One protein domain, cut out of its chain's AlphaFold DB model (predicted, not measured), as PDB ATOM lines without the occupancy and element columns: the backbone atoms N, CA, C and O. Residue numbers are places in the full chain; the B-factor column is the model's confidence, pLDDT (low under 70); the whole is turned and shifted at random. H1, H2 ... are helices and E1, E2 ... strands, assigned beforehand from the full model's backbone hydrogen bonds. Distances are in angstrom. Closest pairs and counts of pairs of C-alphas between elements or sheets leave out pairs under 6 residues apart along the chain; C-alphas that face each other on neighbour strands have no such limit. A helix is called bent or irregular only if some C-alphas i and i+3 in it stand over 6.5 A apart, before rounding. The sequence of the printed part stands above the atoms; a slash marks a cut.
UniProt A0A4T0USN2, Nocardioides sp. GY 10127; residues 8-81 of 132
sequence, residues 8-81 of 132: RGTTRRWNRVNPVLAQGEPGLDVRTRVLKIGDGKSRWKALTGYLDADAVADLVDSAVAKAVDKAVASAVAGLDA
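This is residues 8 to 81 of the 132 residues of a protein of Nocardioides sp. GY 10127 (UniProt A0A4T0USN2). A small head of loops, with a two-strand hairpin and a short helix in it, has one long straight helix sticking out of it. The head holds H1, the hairpin E1 and E2 and much unnamed chain; H2 begins at the head, and its residues 60 to 80, with residue 81, stand free and stretch the whole to a span of 56 A, against 31 A for the body without them. The printed part has 74 residues, with two named helices and two named strands in the order H1, E1, E2, H2; the two strands make one antiparallel sheet, and the class is mostly helix. The whole is extended, with a radius of gyration of the C-alphas of 17.7 A and spans of 56 by 24 by 17 A.

Residues 8 to 9 pair in parallel with residues 28 to 29 of E1, the strand of residues 26 to 29. H1, residues 11 to 17, comes nearest to E1 at the C-alphas of Thr 11 and Asp 29, the closest of the two elements, 5.8 A apart. E1 and E2, residues 35 to 37, form a hairpin of antiparallel neighbours, with 150 degrees between their directions. C-alphas 26 and 37 face each other at 4.6 A, and N 27 and O 36 are within hydrogen-bond range at 2.8 A, as are N 36 and O 27 at 2.9 A. Residues 35 to 36 of E2 also pair antiparallel with residues 49 to 50. H1 and E2 are apart. H2, residues 53 to 80, is apart from H1 and from E1. In H1 and H2 every O i to N i+4 pair is within hydrogen-bond range.

H1 begins at C-alpha 11, at (38.185, -8.066, 93.835), and measures 10.1 A from first to last C-alpha. E1 measures 10.3 A and E2 6.9 A in the same way. H2 runs from C-alpha 53 at (54.849, -10.088, 101.916) to C-alpha 80 at (62.845, -0.107, 63.584), 40.4 A, and is not bent.

The two C-alphas farthest apart are those of Gln 23 and Ala 81, at 57.3 A. Without residues 60 to 81, the body of 52 residues spans 31 by 20 by 16 A and has a radius of gyration of 10.7 A, 1.08 times that of a compact globule of as many residues. The link from E1 to E2 is tight, that from H1 to E1 short, and that from E2 to H2 long, with 15 residues, 38 to 52. The printed part has no cut. The mean pLDDT of the printed part is 94.1, and residue 81 is the one printed residue under 70.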
ATOM      1  N   ARG A   8      34.607 -12.155 103.233       96.62
ATOM      2  CA  ARG A   8      35.511 -12.414 102.108       96.62
ATOM      3  C   ARG A   8      34.806 -12.357 100.764       96.62
ATOM      4  O   ARG A   8      33.614 -12.650 100.655       96.62
ATOM      5  N   GLY A   9      35.555 -12.013  99.730       96.31
ATOM      6  CA  GLY A   9      35.058 -11.909  98.364       96.31
ATOM      7  C   GLY A   9      36.196 -11.737  97.372       96.31
ATOM      8  O   GLY A   9      37.340 -11.559  97.765       96.31
ATOM      9  N   THR A  10      35.886 -11.806  96.081       97.31
ATOM     10  CA  THR A  10      36.850 -11.479  95.022       97.31
ATOM     11  C   THR A  10      36.917  -9.970  94.812       97.31
ATOM     12  O   THR A  10      35.928  -9.272  95.055       97.31
ATOM     13  N   THR A  11      38.015  -9.476  94.237       96.19
ATOM     14  CA  THR A  11      38.185  -8.066  93.835       96.19
ATOM     15  C   THR A  11      36.989  -7.523  93.071       96.19
ATOM     16  O   THR A  11      36.487  -6.441  93.367       96.19
ATOM     17  N   ARG A  12      36.445  -8.313  92.135       97.25
ATOM     18  CA  ARG A  12      35.250  -7.935  91.367       97.25
ATOM     19  C   ARG A  12      34.035  -7.728  92.271       97.25
ATOM     20  O   ARG A  12      33.314  -6.745  92.116       97.25
ATOM     21  N   ARG A  13      33.796  -8.648  93.212       97.00
ATOM     22  CA  ARG A  13      32.654  -8.570  94.134       97.00
ATOM     23  C   ARG A  13      32.792  -7.374  95.070       97.00
ATOM     24  O   ARG A  13      31.829  -6.624  95.215       97.00
ATOM     25  N   TRP A  14      33.970  -7.173  95.650       97.50
ATOM     26  CA  TRP A  14      34.244  -6.035  96.521       97.50
ATOM     27  C   TRP A  14      34.118  -4.696  95.792       97.50
ATOM     28  O   TRP A  14      33.453  -3.796  96.296       97.50
ATOM     29  N   ASN A  15      34.645  -4.586  94.570       96.31
ATOM     30  CA  ASN A  15      34.540  -3.369  93.763       96.31
ATOM     31  C   ASN A  15      33.112  -3.057  93.313       96.31
ATOM     32  O   ASN A  15      32.763  -1.880  93.211       96.31
ATOM     33  N   ARG A  16      32.303  -4.089  93.038       97.75
ATOM     34  CA  ARG A  16      30.899  -3.934  92.639       97.75
ATOM     35  C   ARG A  16      30.008  -3.547  93.815       97.75
ATOM     36  O   ARG A  16      29.186  -2.655  93.675       97.75
ATOM     37  N   VAL A  17      30.128  -4.244  94.946       97.50
ATOM     38  CA  VAL A  17      29.275  -3.992  96.122       97.50
ATOM     39  C   VAL A  17      29.723  -2.727  96.854       97.50
ATOM     40  O   VAL A  17      28.886  -1.966  97.326       97.50
ATOM     41  N   ASN A  18      31.038  -2.510  96.938       97.38
ATOM     42  CA  ASN A  18      31.683  -1.383  97.606       97.38
ATOM     43  C   ASN A  18      31.015  -1.000  98.948       97.38
ATOM     44  O   ASN A  18      30.531   0.132  99.091       97.38
ATOM     45  N   PRO A  19      30.907  -1.949  99.901       97.19
ATOM     46  CA  PRO A  19      30.210  -1.716 101.161       97.19
ATOM     47  C   PRO A  19      31.040  -0.836 102.103       97.19
ATOM     48  O   PRO A  19      32.265  -0.783 101.984       97.19
ATOM     49  N   VAL A  20      30.367  -0.194 103.059       98.00
ATOM     50  CA  VAL A  20      31.003   0.320 104.280       98.00
ATOM     51  C   VAL A  20      31.110  -0.851 105.254       98.00
ATOM     52  O   VAL A  20      30.123  -1.552 105.479       98.00
ATOM     53  N   LEU A  21      32.315  -1.108 105.754       97.56
ATOM     54  CA  LEU A  21      32.566  -2.115 106.784       97.56
ATOM     55  C   LEU A  21      32.420  -1.453 108.156       97.56
ATOM     56  O   LEU A  21      32.837  -0.303 108.320       97.56
ATOM     57  N   ALA A  22      31.833  -2.159 109.124       97.81
ATOM     58  CA  ALA A  22      31.712  -1.649 110.484       97.81
ATOM     59  C   ALA A  22      33.098  -1.377 111.091       97.81
ATOM     60  O   ALA A  22      34.112  -1.907 110.632       97.81
ATOM     61  N   GLN A  23      33.154  -0.534 112.121       97.88
ATOM     62  CA  GLN A  23      34.418  -0.201 112.774       97.88
ATOM     63  C   GLN A  23      35.090  -1.472 113.316       97.88
ATOM     64  O   GLN A  23      34.489  -2.220 114.084       97.88
ATOM     65  N   GLY A  24      36.326  -1.723 112.887       96.56
ATOM     66  CA  GLY A  24      37.082  -2.924 113.241       96.56
ATOM     67  C   GLY A  24      36.691  -4.192 112.472       96.56
ATOM     68  O   GLY A  24      37.302  -5.230 112.704       96.56
ATOM     69  N   GLU A  25      35.719  -4.152 111.550       97.38
ATOM     70  CA  GLU A  25      35.318  -5.323 110.756       97.38
ATOM     71  C   GLU A  25      36.393  -5.651 109.696       97.38
ATOM     72  O   GLU A  25      36.650  -4.821 108.815       97.38
ATOM     73  N   PRO A  26      37.010  -6.851 109.726       96.75
ATOM     74  CA  PRO A  26      37.974  -7.268 108.717       96.75
ATOM     75  C   PRO A  26      37.285  -7.765 107.440       96.75
ATOM     76  O   PRO A  26      36.390  -8.617 107.471       96.75
ATOM     77  N   GLY A  27      37.764  -7.280 106.296       97.12
ATOM     78  CA  GLY A  27      37.379  -7.742 104.967       97.12
ATOM     79  C   GLY A  27      38.579  -8.256 104.172       97.12
ATOM     80  O   GLY A  27      39.600  -7.581 104.088       97.12
ATOM     81  N   LEU A  28      38.445  -9.435 103.565       96.25
ATOM     82  CA  LEU A  28      39.497 -10.087 102.780       96.25
ATOM     83  C   LEU A  28      39.128 -10.162 101.292       96.25
ATOM     84  O   LEU A  28      38.092 -10.731 100.921       96.25
ATOM     85  N   ASP A  29      39.999  -9.650 100.428       95.81
ATOM     86  CA  ASP A  29      39.981  -9.951  98.997       95.81
ATOM     87  C   ASP A  29      40.787 -11.219  98.716       95.81
ATOM     88  O   ASP A  29      42.009 -11.228  98.798       95.81
ATOM     89  N   VAL A  30      40.105 -12.305  98.358       93.69
ATOM     90  CA  VAL A  30      40.758 -13.609  98.163       93.69
ATOM     91  C   VAL A  30      41.590 -13.690  96.881       93.69
ATOM     92  O   VAL A  30      42.327 -14.654  96.715       93.69
ATOM     93  N   ARG A  31      41.455 -12.729  95.955       92.12
ATOM     94  CA  ARG A  31      42.204 -12.744  94.689       92.12
ATOM     95  C   ARG A  31      43.523 -11.996  94.804       92.12
ATOM     96  O   ARG A  31      44.528 -12.472  94.300       92.12
ATOM     97  N   THR A  32      43.498 -10.830  95.435       91.31
ATOM     98  CA  THR A  32      44.686  -9.985  95.636       91.31
ATOM     99  C   THR A  32      45.322 -10.181  97.005       91.31
ATOM    100  O   THR A  32      46.312  -9.529  97.300       91.31
ATOM    101  N   ARG A  33      44.723 -11.028  97.854       93.06
ATOM    102  CA  ARG A  33      45.126 -11.278  99.246       93.06
ATOM    103  C   ARG A  33      45.176 -10.011 100.114       93.06
ATOM    104  O   ARG A  33      45.779  -9.996 101.176       93.06
ATOM    105  N   VAL A  34      44.468  -8.954  99.703       94.50
ATOM    106  CA  VAL A  34      44.386  -7.701 100.462       94.50
ATOM    107  C   VAL A  34      43.412  -7.855 101.626       94.50
ATOM    108  O   VAL A  34      42.221  -8.118 101.424       94.50
ATOM    109  N   LEU A  35      43.899  -7.602 102.837       95.75
ATOM    110  CA  LEU A  35      43.084  -7.387 104.027       95.75
ATOM    111  C   LEU A  35      42.793  -5.891 104.180       95.75
ATOM    112  O   LEU A  35      43.690  -5.063 104.059       95.75
ATOM    113  N   LYS A  36      41.551  -5.525 104.487       97.31
ATOM    114  CA  LYS A  36      41.188  -4.161 104.893       97.31
ATOM    115  C   LYS A  36      40.378  -4.197 106.179       97.31
ATOM    116  O   LYS A  36      39.601  -5.127 106.379       97.31
ATOM    117  N   ILE A  37      40.528  -3.173 107.014       98.06
ATOM    118  CA  ILE A  37      39.761  -3.014 108.256       98.06
ATOM    119  C   ILE A  37      38.793  -1.847 108.093       98.06
ATOM    120  O   ILE A  37      39.186  -0.776 107.636       98.06
ATOM    121  N   GLY A  38      37.527  -2.065 108.439       97.88
ATOM    122  CA  GLY A  38      36.509  -1.023 108.422       97.88
ATOM    123  C   GLY A  38      36.736   0.054 109.479       97.88
ATOM    124  O   GLY A  38      37.126  -0.227 110.610       97.88
ATOM    125  N   ASP A  39      36.426   1.293 109.119       97.38
ATOM    126  CA  ASP A  39      36.383   2.459 110.010       97.38
ATOM    127  C   ASP A  39      34.934   2.879 110.346       97.38
ATOM    128  O   ASP A  39      34.713   3.882 111.023       97.38
ATOM    129  N   GLY A  40      33.934   2.129 109.859       97.56
ATOM    130  CA  GLY A  40      32.512   2.434 110.018       97.56
ATOM    131  C   GLY A  40      31.978   3.545 109.106       97.56
ATOM    132  O   GLY A  40      30.798   3.874 109.205       97.56
ATOM    133  N   LYS A  41      32.804   4.138 108.230       97.50
ATOM    134  CA  LYS A  41      32.436   5.318 107.423       97.50
ATOM    135  C   LYS A  41      32.821   5.172 105.952       97.50
ATOM    136  O   LYS A  41      32.007   5.419 105.061       97.50
ATOM    137  N   SER A  42      34.053   4.760 105.690       97.94
ATOM    138  CA  SER A  42      34.632   4.638 104.361       97.94
ATOM    139  C   SER A  42      34.158   3.366 103.662       97.94
ATOM    140  O   SER A  42      34.029   2.288 104.248       97.94
ATOM    141  N   ARG A  43      33.915   3.473 102.352       97.94
ATOM    142  CA  ARG A  43      33.605   2.305 101.513       97.94
ATOM    143  C   ARG A  43      34.881   1.515 101.222       97.94
ATOM    144  O   ARG A  43      35.961   2.096 101.168       97.94
ATOM    145  N   TRP A  44      34.750   0.222 100.921       97.62
ATOM    146  CA  TRP A  44      35.861  -0.695 100.607       97.62
ATOM    147  C   TRP A  44      36.973  -0.103  99.724       97.62
ATOM    148  O   TRP A  44      38.162  -0.305  99.985       97.62
ATOM    149  N   LYS A  45      36.604   0.623  98.661       96.94
ATOM    150  CA  LYS A  45      37.572   1.225  97.732       96.94
ATOM    151  C   LYS A  45      38.464   2.290  98.378       96.94
ATOM    152  O   LYS A  45      39.603   2.418  97.955       96.94
ATOM    153  N   ALA A  46      37.961   3.011  99.378       97.62
ATOM    154  CA  ALA A  46      38.679   4.082 100.068       97.62
ATOM    155  C   ALA A  46      39.469   3.594 101.296       97.62
ATOM    156  O   ALA A  46      40.321   4.318 101.794       97.62
ATOM    157  N   LEU A  47      39.207   2.376 101.782       97.19
ATOM    158  CA  LEU A  47      39.934   1.810 102.917       97.19
ATOM    159  C   LEU A  47      41.388   1.486 102.548       97.19
ATOM    160  O   LEU A  47      41.653   0.941 101.467       97.19
ATOM    161  N   THR A  48      42.305   1.732 103.481       96.44
ATOM    162  CA  THR A  48      43.693   1.262 103.404       96.44
ATOM    163  C   THR A  48      43.729  -0.264 103.374       96.44
ATOM    164  O   THR A  48      42.983  -0.932 104.094       96.44
ATOM    165  N   GLY A  49      44.565  -0.815 102.496       94.94
ATOM    166  CA  GLY A  49      44.800  -2.249 102.399       94.94
ATOM    167  C   GLY A  49      46.134  -2.660 102.995       94.94
ATOM    168  O   GLY A  49      47.114  -1.932 102.888       94.94
ATOM    169  N   TYR A  50      46.140  -3.847 103.582       94.88
ATOM    170  CA  TYR A  50      47.304  -4.548 104.096       94.88
ATOM    171  C   TYR A  50      47.513  -5.788 103.231       94.88
ATOM    172  O   TYR A  50      46.566  -6.533 102.963       94.88
ATOM    173  N   LEU A  51      48.739  -5.967 102.766       92.94
ATOM    174  CA  LEU A  51      49.164  -7.081 101.927       92.94
ATOM    175  C   LEU A  51      50.092  -7.978 102.741       92.94
ATOM    176  O   LEU A  51      50.825  -7.489 103.601       92.94
ATOM    177  N   ASP A  52      50.065  -9.276 102.459       90.19
ATOM    178  CA  ASP A  52      51.140 -10.165 102.881       90.19
ATOM    179  C   ASP A  52      52.404  -9.928 102.035       90.19
ATOM    180  O   ASP A  52      52.343  -9.355 100.944       90.19
ATOM    181  N   ALA A  53      53.562 -10.326 102.565       90.56
ATOM    182  CA  ALA A  53      54.849 -10.088 101.916       90.56
ATOM    183  C   ALA A  53      54.946 -10.767 100.539       90.56
ATOM    184  O   ALA A  53      55.488 -10.167  99.611       90.56
ATOM    185  N   ASP A  54      54.363 -11.958 100.384       90.62
ATOM    186  CA  ASP A  54      54.365 -12.689  99.114       90.62
ATOM    187  C   ASP A  54      53.523 -11.953  98.067       90.62
ATOM    188  O   ASP A  54      53.947 -11.778  96.931       90.62
ATOM    189  N   ALA A  55      52.363 -11.417  98.456       89.06
ATOM    190  CA  ALA A  55      51.543 -10.594  97.574       89.06
ATOM    191  C   ALA A  55      52.253  -9.295  97.150       89.06
ATOM    192  O   ALA A  55      52.031  -8.811  96.040       89.06
ATOM    193  N   VAL A  56      53.105  -8.720  98.009       91.25
ATOM    194  CA  VAL A  56      53.955  -7.580  97.628       91.25
ATOM    195  C   VAL A  56      55.018  -8.015  96.618       91.25
ATOM    196  O   VAL A  56      55.196  -7.321  95.619       91.25
ATOM    197  N   ALA A  57      55.678  -9.155  96.832       92.69
ATOM    198  CA  ALA A  57      56.651  -9.705  95.888       92.69
ATOM    199  C   ALA A  57      56.015  -9.980  94.511       92.69
ATOM    200  O   ALA A  57      56.501  -9.462  93.507       92.69
ATOM    201  N   ASP A  58      54.854 -10.646  94.473       91.56
ATOM    202  CA  ASP A  58      54.092 -10.928  93.245       91.56
ATOM    203  C   ASP A  58      53.761  -9.641  92.457       91.56
ATOM    204  O   ASP A  58      53.803  -9.600  91.218       91.56
ATOM    205  N   LEU A  59      53.402  -8.567  93.172       90.94
ATOM    206  CA  LEU A  59      53.114  -7.261  92.579       90.94
ATOM    207  C   LEU A  59      54.371  -6.600  92.006       90.94
ATOM    208  O   LEU A  59      54.293  -6.018  90.920       90.94
ATOM    209  N   VAL A  60      55.499  -6.680  92.716       95.19
ATOM    210  CA  VAL A  60      56.790  -6.143  92.264       95.19
ATOM    211  C   VAL A  60      57.261  -6.887  91.018       95.19
ATOM    212  O   VAL A  60      57.538  -6.232  90.015       95.19
ATOM    213  N   ASP A  61      57.243  -8.219  91.016       96.00
ATOM    214  CA  ASP A  61      57.637  -9.036  89.863       96.00
ATOM    215  C   ASP A  61      56.776  -8.725  88.634       96.00
ATOM    216  O   ASP A  61      57.281  -8.486  87.535       96.00
ATOM    217  N   SER A  62      55.458  -8.620  88.830       94.50
ATOM    218  CA  SER A  62      54.526  -8.234  87.766       94.50
ATOM    219  C   SER A  62      54.790  -6.825  87.224       94.50
ATOM    220  O   SER A  62      54.576  -6.563  86.037       94.50
ATOM    221  N   ALA A  63      55.189  -5.886  88.086       96.12
ATOM    222  CA  ALA A  63      55.500  -4.518  87.689       96.12
ATOM    223  C   ALA A  63      56.831  -4.443  86.930       96.12
ATOM    224  O   ALA A  63      56.895  -3.770  85.900       96.12
ATOM    225  N   VAL A  64      57.853  -5.167  87.393       97.31
ATOM    226  CA  VAL A  64      59.162  -5.270  86.736       97.31
ATOM    227  C   VAL A  64      59.019  -5.908  85.360       97.31
ATOM    228  O   VAL A  64      59.496  -5.324  84.392       97.31
ATOM    229  N   ALA A  65      58.294  -7.022  85.231       96.81
ATOM    230  CA  ALA A  65      58.060  -7.671  83.939       96.81
ATOM    231  C   ALA A  65      57.430  -6.704  82.920       96.81
ATOM    232  O   ALA A  65      57.965  -6.505  81.833       96.81
ATOM    233  N   LYS A  66      56.363  -5.993  83.311       96.94
ATOM    234  CA  LYS A  66      55.719  -4.987  82.445       96.94
ATOM    235  C   LYS A  66      56.636  -3.817  82.093       96.94
ATOM    236  O   LYS A  66      56.520  -3.258  81.003       96.94
ATOM    237  N   ALA A  67      57.491  -3.396  83.022       96.94
ATOM    238  CA  ALA A  67      58.453  -2.330  82.776       96.94
ATOM    239  C   ALA A  67      59.522  -2.774  81.769       96.94
ATOM    240  O   ALA A  67      59.834  -2.012  80.854       96.94
ATOM    241  N   VAL A  68      60.022  -4.007  81.899       97.44
ATOM    242  CA  VAL A  68      60.959  -4.624  80.949       97.44
ATOM    243  C   VAL A  68      60.310  -4.757  79.575       97.44
ATOM    244  O   VAL A  68      60.880  -4.263  78.608       97.44
ATOM    245  N   ASP A  69      59.094  -5.301  79.482       97.31
ATOM    246  CA  ASP A  69      58.363  -5.424  78.212       97.31
ATOM    247  C   ASP A  69      58.207  -4.065  77.517       97.31
ATOM    248  O   ASP A  69      58.444  -3.928  76.317       97.31
ATOM    249  N   LYS A  70      57.851  -3.025  78.282       96.62
ATOM    250  CA  LYS A  70      57.722  -1.662  77.759       96.62
ATOM    251  C   LYS A  70      59.064  -1.091  77.293       96.62
ATOM    252  O   LYS A  70      59.105  -0.418  76.264       96.62
ATOM    253  N   ALA A  71      60.139  -1.323  78.043       96.25
ATOM    254  CA  ALA A  71      61.473  -0.844  77.695       96.25
ATOM    255  C   ALA A  71      61.997  -1.530  76.427       96.25
ATOM    256  O   ALA A  71      62.466  -0.848  75.519       96.25
ATOM    257  N   VAL A  72      61.838  -2.854  76.327       96.31
ATOM    258  CA  VAL A  72      62.188  -3.636  75.135       96.31
ATOM    259  C   VAL A  72      61.375  -3.163  73.935       96.31
ATOM    260  O   VAL A  72      61.957  -2.873  72.897       96.31
ATOM    261  N   ALA A  73      60.058  -2.992  74.078       94.31
ATOM    262  CA  ALA A  73      59.219  -2.481  72.996       94.31
ATOM    263  C   ALA A  73      59.661  -1.086  72.523       94.31
ATOM    264  O   ALA A  73      59.708  -0.829  71.324       94.31
ATOM    265  N   SER A  74      60.029  -0.196  73.449       92.75
ATOM    266  CA  SER A  74      60.551   1.130  73.100       92.75
ATOM    267  C   SER A  74      61.910   1.062  72.404       92.75
ATOM    268  O   SER A  74      62.157   1.854  71.500       92.75
ATOM    269  N   ALA A  75      62.793   0.153  72.822       88.31
ATOM    270  CA  ALA A  75      64.099  -0.035  72.202       88.31
ATOM    271  C   ALA A  75      63.964  -0.609  70.786       88.31
ATOM    272  O   ALA A  75      64.557  -0.072  69.858       88.31
ATOM    273  N   VAL A  76      63.126  -1.636  70.604       86.56
ATOM    274  CA  VAL A  76      62.831  -2.232  69.291       86.56
ATOM    275  C   VAL A  76      62.201  -1.201  68.358       86.56
ATOM    276  O   VAL A  76      62.674  -1.045  67.241       86.56
ATOM    277  N   ALA A  77      61.229  -0.416  68.832       81.44
ATOM    278  CA  ALA A  77      60.656   0.671  68.037       81.44
ATOM    279  C   ALA A  77      61.702   1.733  67.651       81.44
ATOM    280  O   ALA A  77      61.641   2.292  66.559       81.44
ATOM    281  N   GLY A  78      62.668   2.002  68.537       77.00
ATOM    282  CA  GLY A  78      63.810   2.861  68.242       77.00
ATOM    283  C   GLY A  78      64.686   2.299  67.124       77.00
ATOM    284  O   GLY A  78      65.039   3.050  66.221       77.00
ATOM    285  N   LEU A  79      64.979   0.994  67.152       76.50
ATOM    286  CA  LEU A  79      65.745   0.290  66.118       76.50
ATOM    287  C   LEU A  79      64.994   0.232  64.775       76.50
ATOM    288  O   LEU A  79      65.589   0.505  63.738       76.50
ATOM    289  N   ASP A  80      63.690  -0.056  64.788       71.81
ATOM    290  CA  ASP A  80      62.845  -0.107  63.584       71.81
ATOM    291  C   ASP A  80      62.725   1.260  62.896       71.81
ATOM    292  O   ASP A  80      62.555   1.346  61.679       71.81
ATOM    293  N   ALA A  81      62.805   2.340  63.677       69.19
ATOM    294  CA  ALA A  81      62.782   3.707  63.177       69.19
ATOM    295  C   ALA A  81      64.156   4.199  62.685       69.19
ATOM    296  O   ALA A  81      64.231   5.294  62.121       69.19
TER     297      ALA A  81